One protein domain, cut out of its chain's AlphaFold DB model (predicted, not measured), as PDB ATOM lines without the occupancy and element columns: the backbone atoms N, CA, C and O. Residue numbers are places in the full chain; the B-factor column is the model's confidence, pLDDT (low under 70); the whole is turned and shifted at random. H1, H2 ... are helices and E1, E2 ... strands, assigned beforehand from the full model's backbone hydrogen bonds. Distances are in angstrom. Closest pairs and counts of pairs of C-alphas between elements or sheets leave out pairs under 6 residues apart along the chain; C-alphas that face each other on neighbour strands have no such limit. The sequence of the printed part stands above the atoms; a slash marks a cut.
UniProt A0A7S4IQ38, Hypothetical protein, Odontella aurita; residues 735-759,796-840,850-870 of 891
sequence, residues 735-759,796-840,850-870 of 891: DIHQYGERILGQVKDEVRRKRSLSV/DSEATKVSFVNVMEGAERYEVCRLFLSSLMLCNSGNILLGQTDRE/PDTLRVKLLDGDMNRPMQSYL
ATOM      1  N   ASP A 735     112.785 167.515 127.559       87.50
ATOM      2  CA  ASP A 735     113.106 167.088 126.190       87.50
ATOM      3  C   ASP A 735     114.608 166.774 126.045       87.50
ATOM      4  O   ASP A 735     115.455 167.663 125.917       87.50
ATOM      5  N   ILE A 736     114.930 165.480 126.029       87.88
ATOM      6  CA  ILE A 736     116.295 164.956 125.895       87.88
ATOM      7  C   ILE A 736     117.016 165.418 124.612       87.88
ATOM      8  O   ILE A 736     118.244 165.527 124.603       87.88
ATOM      9  N   HIS A 737     116.284 165.741 123.538       85.44
ATOM     10  CA  HIS A 737     116.876 166.255 122.303       85.44
ATOM     11  C   HIS A 737     117.237 167.737 122.428       85.44
ATOM     12  O   HIS A 737     118.346 168.110 122.059       85.44
ATOM     13  N   GLN A 738     116.379 168.565 123.033       86.25
ATOM     14  CA  GLN A 738     116.713 169.972 123.301       86.25
ATOM     15  C   GLN A 738     117.904 170.103 124.263       86.25
ATOM     16  O   GLN A 738     118.819 170.895 124.024       86.25
ATOM     17  N   TYR A 739     117.939 169.294 125.328       88.69
ATOM     18  CA  TYR A 739     119.079 169.257 126.248       88.69
ATOM     19  C   TYR A 739     120.357 168.729 125.572       88.69
ATOM     20  O   TYR A 739     121.438 169.263 125.818       88.69
ATOM     21  N   GLY A 740     120.259 167.737 124.683       87.81
ATOM     22  CA  GLY A 740     121.408 167.254 123.913       87.81
ATOM     23  C   GLY A 740     121.926 168.262 122.874       87.81
ATOM     24  O   GLY A 740     123.134 168.431 122.735       87.81
ATOM     25  N   GLU A 741     121.048 168.987 122.180       87.56
ATOM     26  CA  GLU A 741     121.441 170.049 121.240       87.56
ATOM     27  C   GLU A 741     122.104 171.230 121.970       87.56
ATOM     28  O   GLU A 741     123.124 171.741 121.500       87.56
ATOM     29  N   ARG A 742     121.613 171.586 123.169       87.38
ATOM     30  CA  ARG A 742     122.254 172.560 124.075       87.38
ATOM     31  C   ARG A 742     123.695 172.143 124.411       87.38
ATOM     32  O   ARG A 742     124.617 172.933 124.210       87.38
ATOM     33  N   ILE A 743     123.895 170.886 124.823       88.81
ATOM     34  CA  ILE A 743     125.219 170.314 125.129       88.81
ATOM     35  C   ILE A 743     126.139 170.342 123.902       88.81
ATOM     36  O   ILE A 743     127.290 170.759 124.016       88.81
ATOM     37  N   LEU A 744     125.655 169.930 122.725       87.38
ATOM     38  CA  LEU A 744     126.456 169.948 121.496       87.38
ATOM     39  C   LEU A 744     126.881 171.366 121.105       87.38
ATOM     40  O   LEU A 744     128.029 171.552 120.705       87.38
ATOM     41  N   GLY A 745     126.006 172.364 121.266       86.44
ATOM     42  CA  GLY A 745     126.351 173.775 121.079       86.44
ATOM     43  C   GLY A 745     127.467 174.228 122.025       86.44
ATOM     44  O   GLY A 745     128.514 174.688 121.572       86.44
ATOM     45  N   GLN A 746     127.291 174.007 123.333       87.00
ATOM     46  CA  GLN A 746     128.283 174.363 124.357       87.00
ATOM     47  C   GLN A 746     129.645 173.689 124.109       87.00
ATOM     48  O   GLN A 746     130.685 174.343 124.184       87.00
ATOM     49  N   VAL A 747     129.658 172.399 123.754       87.06
ATOM     50  CA  VAL A 747     130.891 171.653 123.449       87.06
ATOM     51  C   VAL A 747     131.540 172.144 122.148       87.06
ATOM     52  O   VAL A 747     132.759 172.334 122.124       87.06
ATOM     53  N   LYS A 748     130.760 172.409 121.084       85.94
ATOM     54  CA  LYS A 748     131.256 173.011 119.829       85.94
ATOM     55  C   LYS A 748     131.947 174.353 120.100       85.94
ATOM     56  O   LYS A 748     133.073 174.557 119.640       85.94
ATOM     57  N   ASP A 749     131.322 175.239 120.873       85.56
ATOM     58  CA  ASP A 749     131.878 176.562 121.185       85.56
ATOM     59  C   ASP A 749     133.087 176.504 122.130       85.56
ATOM     60  O   ASP A 749     134.034 177.275 121.958       85.56
ATOM     61  N   GLU A 750     133.124 175.573 123.086       83.75
ATOM     62  CA  GLU A 750     134.285 175.378 123.963       83.75
ATOM     63  C   GLU A 750     135.502 174.837 123.189       83.75
ATOM     64  O   GLU A 750     136.605 175.372 123.315       83.75
ATOM     65  N   VAL A 751     135.305 173.851 122.301       84.50
ATOM     66  CA  VAL A 751     136.358 173.369 121.382       84.50
ATOM     67  C   VAL A 751     136.823 174.493 120.449       84.50
ATOM     68  O   VAL A 751     138.027 174.660 120.230       84.50
ATOM     69  N   ARG A 752     135.905 175.326 119.941       83.69
ATOM     70  CA  ARG A 752     136.238 176.497 119.113       83.69
ATOM     71  C   ARG A 752     137.075 177.526 119.882       83.69
ATOM     72  O   ARG A 752     138.034 178.059 119.324       83.69
ATOM     73  N   ARG A 753     136.757 177.767 121.160       82.69
ATOM     74  CA  ARG A 753     137.494 178.682 122.050       82.69
ATOM     75  C   ARG A 753     138.884 178.149 122.398       82.69
ATOM     76  O   ARG A 753     139.856 178.897 122.338       82.69
ATOM     77  N   LYS A 754     139.020 176.847 122.678       79.69
ATOM     78  CA  LYS A 754     140.335 176.205 122.855       79.69
ATOM     79  C   LYS A 754     141.198 176.315 121.595       79.69
ATOM     80  O   LYS A 754     142.370 176.678 121.691       79.69
ATOM     81  N   ARG A 755     140.611 176.074 120.414       80.06
ATOM     82  CA  ARG A 755     141.309 176.144 119.118       80.06
ATOM     83  C   ARG A 755     141.747 177.570 118.747       80.06
ATOM     84  O   ARG A 755     142.794 177.729 118.129       80.06
ATOM     85  N   SER A 756     141.013 178.618 119.137       74.25
ATOM     86  CA  SER A 756     141.469 180.004 118.921       74.25
ATOM     87  C   SER A 756     142.595 180.416 119.881       74.25
ATOM     88  O   SER A 756     143.534 181.102 119.468       74.25
ATOM     89  N   LEU A 757     142.558 179.947 121.134       69.75
ATOM     90  CA  LEU A 757     143.592 180.216 122.139       69.75
ATOM     91  C   LEU A 757     144.934 179.528 121.830       69.75
ATOM     92  O   LEU A 757     145.985 180.110 122.104       69.75
ATOM     93  N   SER A 758     144.931 178.328 121.237       65.69
ATOM     94  CA  SER A 758     146.173 177.666 120.807       65.69
ATOM     95  C   SER A 758     146.831 178.383 119.621       65.69
ATOM     96  O   SER A 758     148.038 178.627 119.653       65.69
ATOM     97  N   VAL A 759     146.046 178.809 118.623       62.53
ATOM     98  CA  VAL A 759     146.539 179.561 117.452       62.53
ATOM     99  C   VAL A 759     147.157 180.904 117.859       62.53
ATOM    100  O   VAL A 759     148.277 181.208 117.448       62.53
ATOM    101  N   ASP A 796     145.747 166.991 118.371       53.75
ATOM    102  CA  ASP A 796     144.348 167.299 117.998       53.75
ATOM    103  C   ASP A 796     143.335 166.470 118.824       53.75
ATOM    104  O   ASP A 796     142.189 166.887 119.047       53.75
ATOM    105  N   SER A 797     143.762 165.310 119.342       59.94
ATOM    106  CA  SER A 797     142.942 164.451 120.201       59.94
ATOM    107  C   SER A 797     142.691 165.047 121.595       59.94
ATOM    108  O   SER A 797     141.652 164.748 122.187       59.94
ATOM    109  N   GLU A 798     143.597 165.906 122.083       64.69
ATOM    110  CA  GLU A 798     143.468 166.660 123.338       64.69
ATOM    111  C   GLU A 798     142.777 168.014 123.112       64.69
ATOM    112  O   GLU A 798     141.922 168.418 123.903       64.69
ATOM    113  N   ALA A 799     143.050 168.687 121.985       64.94
ATOM    114  CA  ALA A 799     142.381 169.937 121.603       64.94
ATOM    115  C   ALA A 799     140.845 169.805 121.482       64.94
ATOM    116  O   ALA A 799     140.122 170.800 121.568       64.94
ATOM    117  N   THR A 800     140.349 168.576 121.307       71.69
ATOM    118  CA  THR A 800     138.925 168.217 121.246       71.69
ATOM    119  C   THR A 800     138.325 167.745 122.582       71.69
ATOM    120  O   THR A 800     137.109 167.559 122.642       71.69
ATOM    121  N   LYS A 801     139.116 167.595 123.663       80.12
ATOM    122  CA  LYS A 801     138.618 167.299 125.025       80.12
ATOM    123  C   LYS A 801     138.193 168.587 125.751       80.12
ATOM    124  O   LYS A 801     138.917 169.583 125.786       80.12
ATOM    125  N   VAL A 802     137.045 168.562 126.421       81.81
ATOM    126  CA  VAL A 802     136.437 169.653 127.209       81.81
ATOM    127  C   VAL A 802     136.149 169.159 128.633       81.81
ATOM    128  O   VAL A 802     135.866 167.987 128.827       81.81
ATOM    129  N   SER A 803     136.231 170.007 129.658       81.88
ATOM    130  CA  SER A 803     135.831 169.665 131.035       81.88
ATOM    131  C   SER A 803     134.309 169.681 131.182       81.88
ATOM    132  O   SER A 803     133.668 170.672 130.842       81.88
ATOM    133  N   PHE A 804     133.719 168.606 131.720       80.81
ATOM    134  CA  PHE A 804     132.257 168.486 131.848       80.81
ATOM    135  C   PHE A 804     131.642 169.601 132.710       80.81
ATOM    136  O   PHE A 804     130.581 170.122 132.381       80.81
ATOM    137  N   VAL A 805     132.364 170.041 133.747       81.06
ATOM    138  CA  VAL A 805     131.976 171.160 134.622       81.06
ATOM    139  C   VAL A 805     131.778 172.469 133.841       81.06
ATOM    140  O   VAL A 805     130.818 173.180 134.110       81.06
ATOM    141  N   ASN A 806     132.602 172.757 132.825       79.88
ATOM    142  CA  ASN A 806     132.444 173.946 131.971       79.88
ATOM    143  C   ASN A 806     131.224 173.844 131.039       79.88
ATOM    144  O   ASN A 806     130.594 174.849 130.735       79.88
ATOM    145  N   VAL A 807     130.858 172.632 130.602       79.56
ATOM    146  CA  VAL A 807     129.626 172.401 129.817       79.56
ATOM    147  C   VAL A 807     128.379 172.599 130.691       79.56
ATOM    148  O   VAL A 807     127.327 172.990 130.198       79.56
ATOM    149  N   MET A 808     128.495 172.363 131.999       79.50
ATOM    150  CA  MET A 808     127.424 172.550 132.983       79.50
ATOM    151  C   MET A 808     127.446 173.919 133.683       79.50
ATOM    152  O   MET A 808     126.662 174.143 134.606       79.50
ATOM    153  N   GLU A 809     128.324 174.840 133.278       78.31
ATOM    154  CA  GLU A 809     128.452 176.145 133.925       78.31
ATOM    155  C   GLU A 809     127.164 176.970 133.737       78.31
ATOM    156  O   GLU A 809     126.753 177.270 132.618       78.31
ATOM    157  N   GLY A 810     126.504 177.298 134.853       76.62
ATOM    158  CA  GLY A 810     125.214 178.001 134.879       76.62
ATOM    159  C   GLY A 810     123.961 177.115 134.946       76.62
ATOM    160  O   GLY A 810     122.866 177.663 135.024       76.62
ATOM    161  N   ALA A 811     124.084 175.781 134.950       80.94
ATOM    162  CA  ALA A 811     122.934 174.877 135.072       80.94
ATOM    163  C   ALA A 811     122.396 174.776 136.515       80.94
ATOM    164  O   ALA A 811     123.160 174.699 137.481       80.94
ATOM    165  N   GLU A 812     121.072 174.703 136.671       83.00
ATOM    166  CA  GLU A 812     120.433 174.494 137.978       83.00
ATOM    167  C   GLU A 812     120.569 173.040 138.469       83.00
ATOM    168  O   GLU A 812     120.760 172.109 137.685       83.00
ATOM    169  N   ARG A 813     120.436 172.801 139.786       83.00
ATOM    170  CA  ARG A 813     120.708 171.476 140.390       83.00
ATOM    171  C   ARG A 813     119.895 170.327 139.779       83.00
ATOM    172  O   ARG A 813     120.416 169.219 139.687       83.00
ATOM    173  N   TYR A 814     118.651 170.569 139.363       82.38
ATOM    174  CA  TYR A 814     117.825 169.557 138.688       82.38
ATOM    175  C   TYR A 814     118.173 169.418 137.192       82.38
ATOM    176  O   TYR A 814     118.040 168.326 136.632       82.38
ATOM    177  N   GLU A 815     118.679 170.476 136.544       86.75
ATOM    178  CA  GLU A 815     119.173 170.412 135.164       86.75
ATOM    179  C   GLU A 815     120.455 169.582 135.046       86.75
ATOM    180  O   GLU A 815     120.626 168.907 134.036       86.75
ATOM    181  N   VAL A 816     121.319 169.542 136.069       86.25
ATOM    182  CA  VAL A 816     122.546 168.713 136.061       86.25
ATOM    183  C   VAL A 816     122.235 167.246 135.723       86.25
ATOM    184  O   VAL A 816     122.888 166.650 134.865       86.25
ATOM    185  N   CYS A 817     121.188 166.670 136.321       86.25
ATOM    186  CA  CYS A 817     120.754 165.300 136.029       86.25
ATOM    187  C   CYS A 817     120.187 165.154 134.603       86.25
ATOM    188  O   CYS A 817     120.490 164.177 133.917       86.25
ATOM    189  N   ARG A 818     119.404 166.137 134.134       89.94
ATOM    190  CA  ARG A 818     118.831 166.179 132.773       89.94
ATOM    191  C   ARG A 818     119.922 166.261 131.699       89.94
ATOM    192  O   ARG A 818     119.890 165.526 130.710       89.94
ATOM    193  N   LEU A 819     120.925 167.106 131.927       87.44
ATOM    194  CA  LEU A 819     122.102 167.279 131.079       87.44
ATOM    195  C   LEU A 819     122.983 166.019 131.075       87.44
ATOM    196  O   LEU A 819     123.420 165.600 130.010       87.44
ATOM    197  N   PHE A 820     123.194 165.361 132.221       87.69
ATOM    198  CA  PHE A 820     123.955 164.105 132.278       87.69
ATOM    199  C   PHE A 820     123.247 162.942 131.561       87.69
ATOM    200  O   PHE A 820     123.878 162.198 130.814       87.69
ATOM    201  N   LEU A 821     121.921 162.811 131.692       89.19
ATOM    202  CA  LEU A 821     121.149 161.841 130.898       89.19
ATOM    203  C   LEU A 821     121.245 162.130 129.391       89.19
ATOM    204  O   LEU A 821     121.365 161.208 128.582       89.19
ATOM    205  N   SER A 822     121.253 163.409 129.014       90.06
ATOM    206  CA  SER A 822     121.374 163.838 127.618       90.06
ATOM    207  C   SER A 822     122.794 163.650 127.064       90.06
ATOM    208  O   SER A 822     122.946 163.277 125.903       90.06
ATOM    209  N   SER A 823     123.846 163.812 127.878       87.88
ATOM    210  CA  SER A 823     125.220 163.494 127.465       87.88
ATOM    211  C   SER A 823     125.448 161.984 127.334       87.88
ATOM    212  O   SER A 823     126.139 161.566 126.408       87.88
ATOM    213  N   LEU A 824     124.807 161.153 128.165       88.56
ATOM    214  CA  LEU A 824     124.796 159.694 127.990       88.56
ATOM    215  C   LEU A 824     124.058 159.263 126.710       88.56
ATOM    216  O   LEU A 824     124.543 158.379 126.004       88.56
ATOM    217  N   MET A 825     122.942 159.912 126.349       87.12
ATOM    218  CA  MET A 825     122.311 159.710 125.035       87.12
ATOM    219  C   MET A 825     123.287 160.040 123.896       87.12
ATOM    220  O   MET A 825     123.432 159.237 122.978       87.12
ATOM    221  N   LEU A 826     123.989 161.176 123.983       85.75
ATOM    222  CA  LEU A 826     124.985 161.597 122.989       85.75
ATOM    223  C   LEU A 826     126.219 160.682 122.924       85.75
ATOM    224  O   LEU A 826     126.874 160.617 121.886       85.75
ATOM    225  N   CYS A 827     126.531 159.951 123.998       86.12
ATOM    226  CA  CYS A 827     127.527 158.878 123.956       86.12
ATOM    227  C   CYS A 827     127.010 157.669 123.175       86.12
ATOM    228  O   CYS A 827     127.710 157.136 122.316       86.12
ATOM    229  N   ASN A 828     125.763 157.267 123.424       84.38
ATOM    230  CA  ASN A 828     125.141 156.131 122.744       84.38
ATOM    231  C   ASN A 828     124.892 156.389 121.245       84.38
ATOM    232  O   ASN A 828     124.901 155.439 120.467       84.38
ATOM    233  N   SER A 829     124.696 157.647 120.826       78.94
ATOM    234  CA  SER A 829     124.620 158.035 119.406       78.94
ATOM    235  C   SER A 829     125.985 158.282 118.748       78.94
ATOM    236  O   SER A 829     126.031 158.593 117.562       78.94
ATOM    237  N   GLY A 830     127.095 158.159 119.489       79.56
ATOM    238  CA  GLY A 830     128.452 158.378 118.975       79.56
ATOM    239  C   GLY A 830     128.845 159.846 118.770       79.56
ATOM    240  O   GLY A 830     129.936 160.111 118.277       79.56
ATOM    241  N   ASN A 831     128.006 160.807 119.170       82.50
ATOM    242  CA  ASN A 831     128.302 162.239 119.073       82.50
ATOM    243  C   ASN A 831     129.400 162.690 120.053       82.50
ATOM    244  O   ASN A 831     130.210 163.568 119.744       82.50
ATOM    245  N   ILE A 832     129.422 162.097 121.246       85.50
ATOM    246  CA  ILE A 832     130.318 162.450 122.350       85.50
ATOM    247  C   ILE A 832     131.036 161.199 122.859       85.50
ATOM    248  O   ILE A 832     130.457 160.120 122.920       85.50
ATOM    249  N   LEU A 833     132.283 161.354 123.302       82.56
ATOM    250  CA  LEU A 833     132.969 160.370 124.134       82.56
ATOM    251  C   LEU A 833     133.240 160.965 125.518       82.56
ATOM    252  O   LEU A 833     133.939 161.973 125.641       82.56
ATOM    253  N   LEU A 834     132.709 160.331 126.564       83.31
ATOM    254  CA  LEU A 834     133.097 160.621 127.942       83.31
ATOM    255  C   LEU A 834     134.381 159.860 128.286       83.31
ATOM    256  O   LEU A 834     134.449 158.642 128.141       83.31
ATOM    257  N   GLY A 835     135.386 160.587 128.764       77.06
ATOM    258  CA  GLY A 835     136.636 160.036 129.284       77.06
ATOM    259  C   GLY A 835     136.972 160.650 130.638       77.06
ATOM    260  O   GLY A 835     136.525 161.748 130.959       77.06
ATOM    261  N   GLN A 836     137.769 159.959 131.442       71.69
ATOM    262  CA  GLN A 836     138.431 160.580 132.591       71.69
ATOM    263  C   GLN A 836     139.773 161.167 132.143       71.69
ATOM    264  O   GLN A 836     140.305 160.787 131.102       71.69
ATOM    265  N   THR A 837     140.311 162.122 132.900       61.50
ATOM    266  CA  THR A 837     141.689 162.590 132.702       61.50
ATOM    267  C   THR A 837     142.674 161.435 132.839       61.50
ATOM    268  O   THR A 837     142.601 160.693 133.821       61.50
ATOM    269  N   ASP A 838     143.609 161.334 131.897       54.22
ATOM    270  CA  ASP A 838     144.704 160.371 131.929       54.22
ATOM    271  C   ASP A 838     145.473 160.504 133.259       54.22
ATOM    272  O   ASP A 838     146.016 161.559 133.594       54.22
ATOM    273  N   ARG A 839     145.402 159.452 134.085       44.75
ATOM    274  CA  ARG A 839     145.837 159.466 135.486       44.75
ATOM    275  C   ARG A 839     147.313 159.094 135.580       44.75
ATOM    276  O   ARG A 839     147.650 157.916 135.474       44.75
ATOM    277  N   GLU A 840     148.159 160.080 135.866       49.19
ATOM    278  CA  GLU A 840     149.509 159.818 136.378       49.19
ATOM    279  C   GLU A 840     149.403 158.940 137.646       49.19
ATOM    280  O   GLU A 840     148.555 159.205 138.508       49.19
ATOM    281  N   PRO A 850     134.291 165.461 140.651       55.62
ATOM    282  CA  PRO A 850     133.550 165.671 139.400       55.62
ATOM    283  C   PRO A 850     134.384 166.361 138.302       55.62
ATOM    284  O   PRO A 850     134.118 166.173 137.115       55.62
ATOM    285  N   ASP A 851     135.445 167.084 138.676       60.44
ATOM    286  CA  ASP A 851     136.374 167.762 137.760       60.44
ATOM    287  C   ASP A 851     137.195 166.804 136.880       60.44
ATOM    288  O   ASP A 851     137.821 167.244 135.912       60.44
ATOM    289  N   THR A 852     137.212 165.504 137.197       65.69
ATOM    290  CA  THR A 852     137.922 164.469 136.423       65.69
ATOM    291  C   THR A 852     137.263 164.150 135.080       65.69
ATOM    292  O   THR A 852     137.936 163.648 134.178       65.69
ATOM    293  N   LEU A 853     135.969 164.452 134.906       80.31
ATOM    294  CA  LEU A 853     135.225 164.069 133.705       80.31
ATOM    295  C   LEU A 853     135.528 165.004 132.521       80.31
ATOM    296  O   LEU A 853     135.476 166.240 132.614       80.31
ATOM    297  N   ARG A 854     135.861 164.403 131.378       80.62
ATOM    298  CA  ARG A 854     136.143 165.062 130.102       80.62
ATOM    299  C   ARG A 854     135.153 164.599 129.037       80.62
ATOM    300  O   ARG A 854     134.787 163.433 128.964       80.62
ATOM    301  N   VAL A 855     134.753 165.542 128.199       85.81
ATOM    302  CA  VAL A 855     133.851 165.394 127.060       85.81
ATOM    303  C   VAL A 855     134.687 165.591 125.806       85.81
ATOM    304  O   VAL A 855     135.196 166.688 125.590       85.81
ATOM    305  N   LYS A 856     134.863 164.561 124.982       84.94
ATOM    306  CA  LYS A 856     135.464 164.707 123.653       84.94
ATOM    307  C   LYS A 856     134.355 164.756 122.609       84.94
ATOM    308  O   LYS A 856     133.494 163.877 122.591       84.94
ATOM    309  N   LEU A 857     134.374 165.775 121.755       86.12
ATOM    310  CA  LEU A 857     133.470 165.849 120.606       86.12
ATOM    311  C   LEU A 857     133.930 164.854 119.531       86.12
ATOM    312  O   LEU A 857     135.113 164.846 119.184       86.12
ATOM    313  N   LEU A 858     133.009 164.034 119.022       82.25
ATOM    314  CA  LEU A 858     133.252 163.113 117.906       82.25
ATOM    315  C   LEU A 858     132.472 163.555 116.665       82.25
ATOM    316  O   LEU A 858     133.080 163.869 115.647       82.25
ATOM    317  N   ASP A 859     131.147 163.649 116.788       77.88
ATOM    318  CA  ASP A 859     130.254 164.176 115.755       77.88
ATOM    319  C   ASP A 859     129.456 165.351 116.329       77.88
ATOM    320  O   ASP A 859     128.890 165.283 117.424       77.88
ATOM    321  N   GLY A 860     129.435 166.451 115.582       72.62
ATOM    322  CA  GLY A 860     128.766 167.677 115.970       72.62
ATOM    323  C   GLY A 860     127.245 167.637 115.849       72.62
ATOM    324  O   GLY A 860     126.587 168.428 116.531       72.62
ATOM    325  N   ASP A 861     126.689 166.783 114.992       76.38
ATOM    326  CA  ASP A 861     125.293 166.901 114.572       76.38
ATOM    327  C   ASP A 861     124.466 165.732 115.125       76.38
ATOM    328  O   ASP A 861     124.808 164.562 114.961       76.38
ATOM    329  N   MET A 862     123.394 166.038 115.868       71.06
ATOM    330  CA  MET A 862     122.643 165.016 116.603       71.06
ATOM    331  C   MET A 862     121.935 164.061 115.638       71.06
ATOM    332  O   MET A 862     120.875 164.378 115.094       71.06
ATOM    333  N   ASN A 863     122.465 162.847 115.494       65.00
ATOM    334  CA  ASN A 863     121.825 161.808 114.698       65.00
ATOM    335  C   ASN A 863     120.639 161.214 115.478       65.00
ATOM    336  O   ASN A 863     120.784 160.279 116.266       65.00
ATOM    337  N   ARG A 864     119.456 161.821 115.311       67.81
ATOM    338  CA  ARG A 864     118.217 161.490 116.035       67.81
ATOM    339  C   ARG A 864     117.757 160.058 115.681       67.81
ATOM    340  O   ARG A 864     117.175 159.869 114.609       67.81
ATOM    341  N   PRO A 865     117.924 159.053 116.568       56.50
ATOM    342  CA  PRO A 865     118.068 157.636 116.185       56.50
ATOM    343  C   PRO A 865     116.789 156.919 115.704       56.50
ATOM    344  O   PRO A 865     116.800 155.707 115.507       56.50
ATOM    345  N   MET A 866     115.682 157.642 115.510       55.78
ATOM    346  CA  MET A 866     114.455 157.135 114.875       55.78
ATOM    347  C   MET A 866     113.838 158.108 113.850       55.78
ATOM    348  O   MET A 866     112.775 157.813 113.315       55.78
ATOM    349  N   GLN A 867     114.467 159.257 113.564       56.28
ATOM    350  CA  GLN A 867     113.980 160.196 112.536       56.28
ATOM    351  C   GLN A 867     114.655 159.970 111.174       56.28
ATOM    352  O   GLN A 867     114.022 160.164 110.143       56.28
ATOM    353  N   SER A 868     115.904 159.497 111.173       50.47
ATOM    354  CA  SER A 868     116.669 159.097 109.982       50.47
ATOM    355  C   SER A 868     116.476 157.622 109.584       50.47
ATOM    356  O   SER A 868     117.036 157.177 108.582       50.47
ATOM    357  N   TYR A 869     115.687 156.846 110.338       57.88
ATOM    358  CA  TYR A 869     115.477 155.418 110.082       57.88
ATOM    359  C   TYR A 869     114.509 155.178 108.912       57.88
ATOM    360  O   TYR A 869     113.297 155.045 109.093       57.88
ATOM    361  N   LEU A 870     115.057 155.068 107.701       59.00
ATOM    362  CA  LEU A 870     114.402 154.331 106.622       59.00
ATOM    363  C   LEU A 870     114.584 152.828 106.877       59.00
ATOM    364  O   LEU A 870     115.672 152.374 107.226       59.00
TER     365      LEU A 870
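Overview. This is residues 735 to 759, 796 to 840 and 850 to 870 of the 891 residues of the protein "Hypothetical protein" of Odontella aurita (UniProt A0A7S4IQ38). A small antiparallel sheet of three strands has two helices over one face: the long H1 crosses its strands, and H4 stands up from it over the edge strand E2. The printed part has 91 residues, in the order H1 H2 E1 H3 H4 E2 E3; the sheet's order is E1 - E3 - E2 and the class is mixed, helices and strands. It is compact, with a radius of gyration of the C-alphas of 13.3 A and spans of 42 by 32 by 25 A.

Along the chain. Look first at the sheet: E1 is residues 801 to 803, E3 853 to 857 (13.3 A) and E2 832 to 836 (13.2 A). Find C-alpha 736 at (116.295, 164.956, 125.895); from there H1 runs 34.6 A to residue 759. H4, residues 813 to 828, spans 23.8 A and ends at C-alpha 828, (125.141, 156.131, 122.744). H2 is residues 796 to 799, H3 804 to 807.

Arrangement. Inner strand E3 pairs with E1 through N 802 and O 855, 2.8 A, and with E2 through N 854 and O 835, 2.8 A. H1 runs across the strands at a height over the sheet of 8.7 A. H4, on the same face, rises 49 degrees; these are two layers, helices on one face of a sheet. H1 and H4 touch about perpendicular, at 81 degrees, the C-alphas of Gly 740 and Ser 822 being closest at 5.0 A. H3 lies over none of the strands; H2 only grazes the sheet. E1, H3 H4, E2 form a split strand-helix-strand unit, two same-way strands with E3 between them; its crossover is right-handed. In H1 every O i to N i+4 pair is within hydrogen-bond range, in H4 10 of 12; H2 and H3 are too short for such a pair.

Size, cuts and confidence. The C-alphas of Glu 840 and Leu 870 are farthest apart, 46.3 A. Residues 760 to 795 and 841 to 849 are not printed, with C-alpha gaps of 12.5 A and 17.3 A. No link printed whole is long. Mean pLDDT of the printed part is 77.4; 22 residues are under 70, among them 863 to 870.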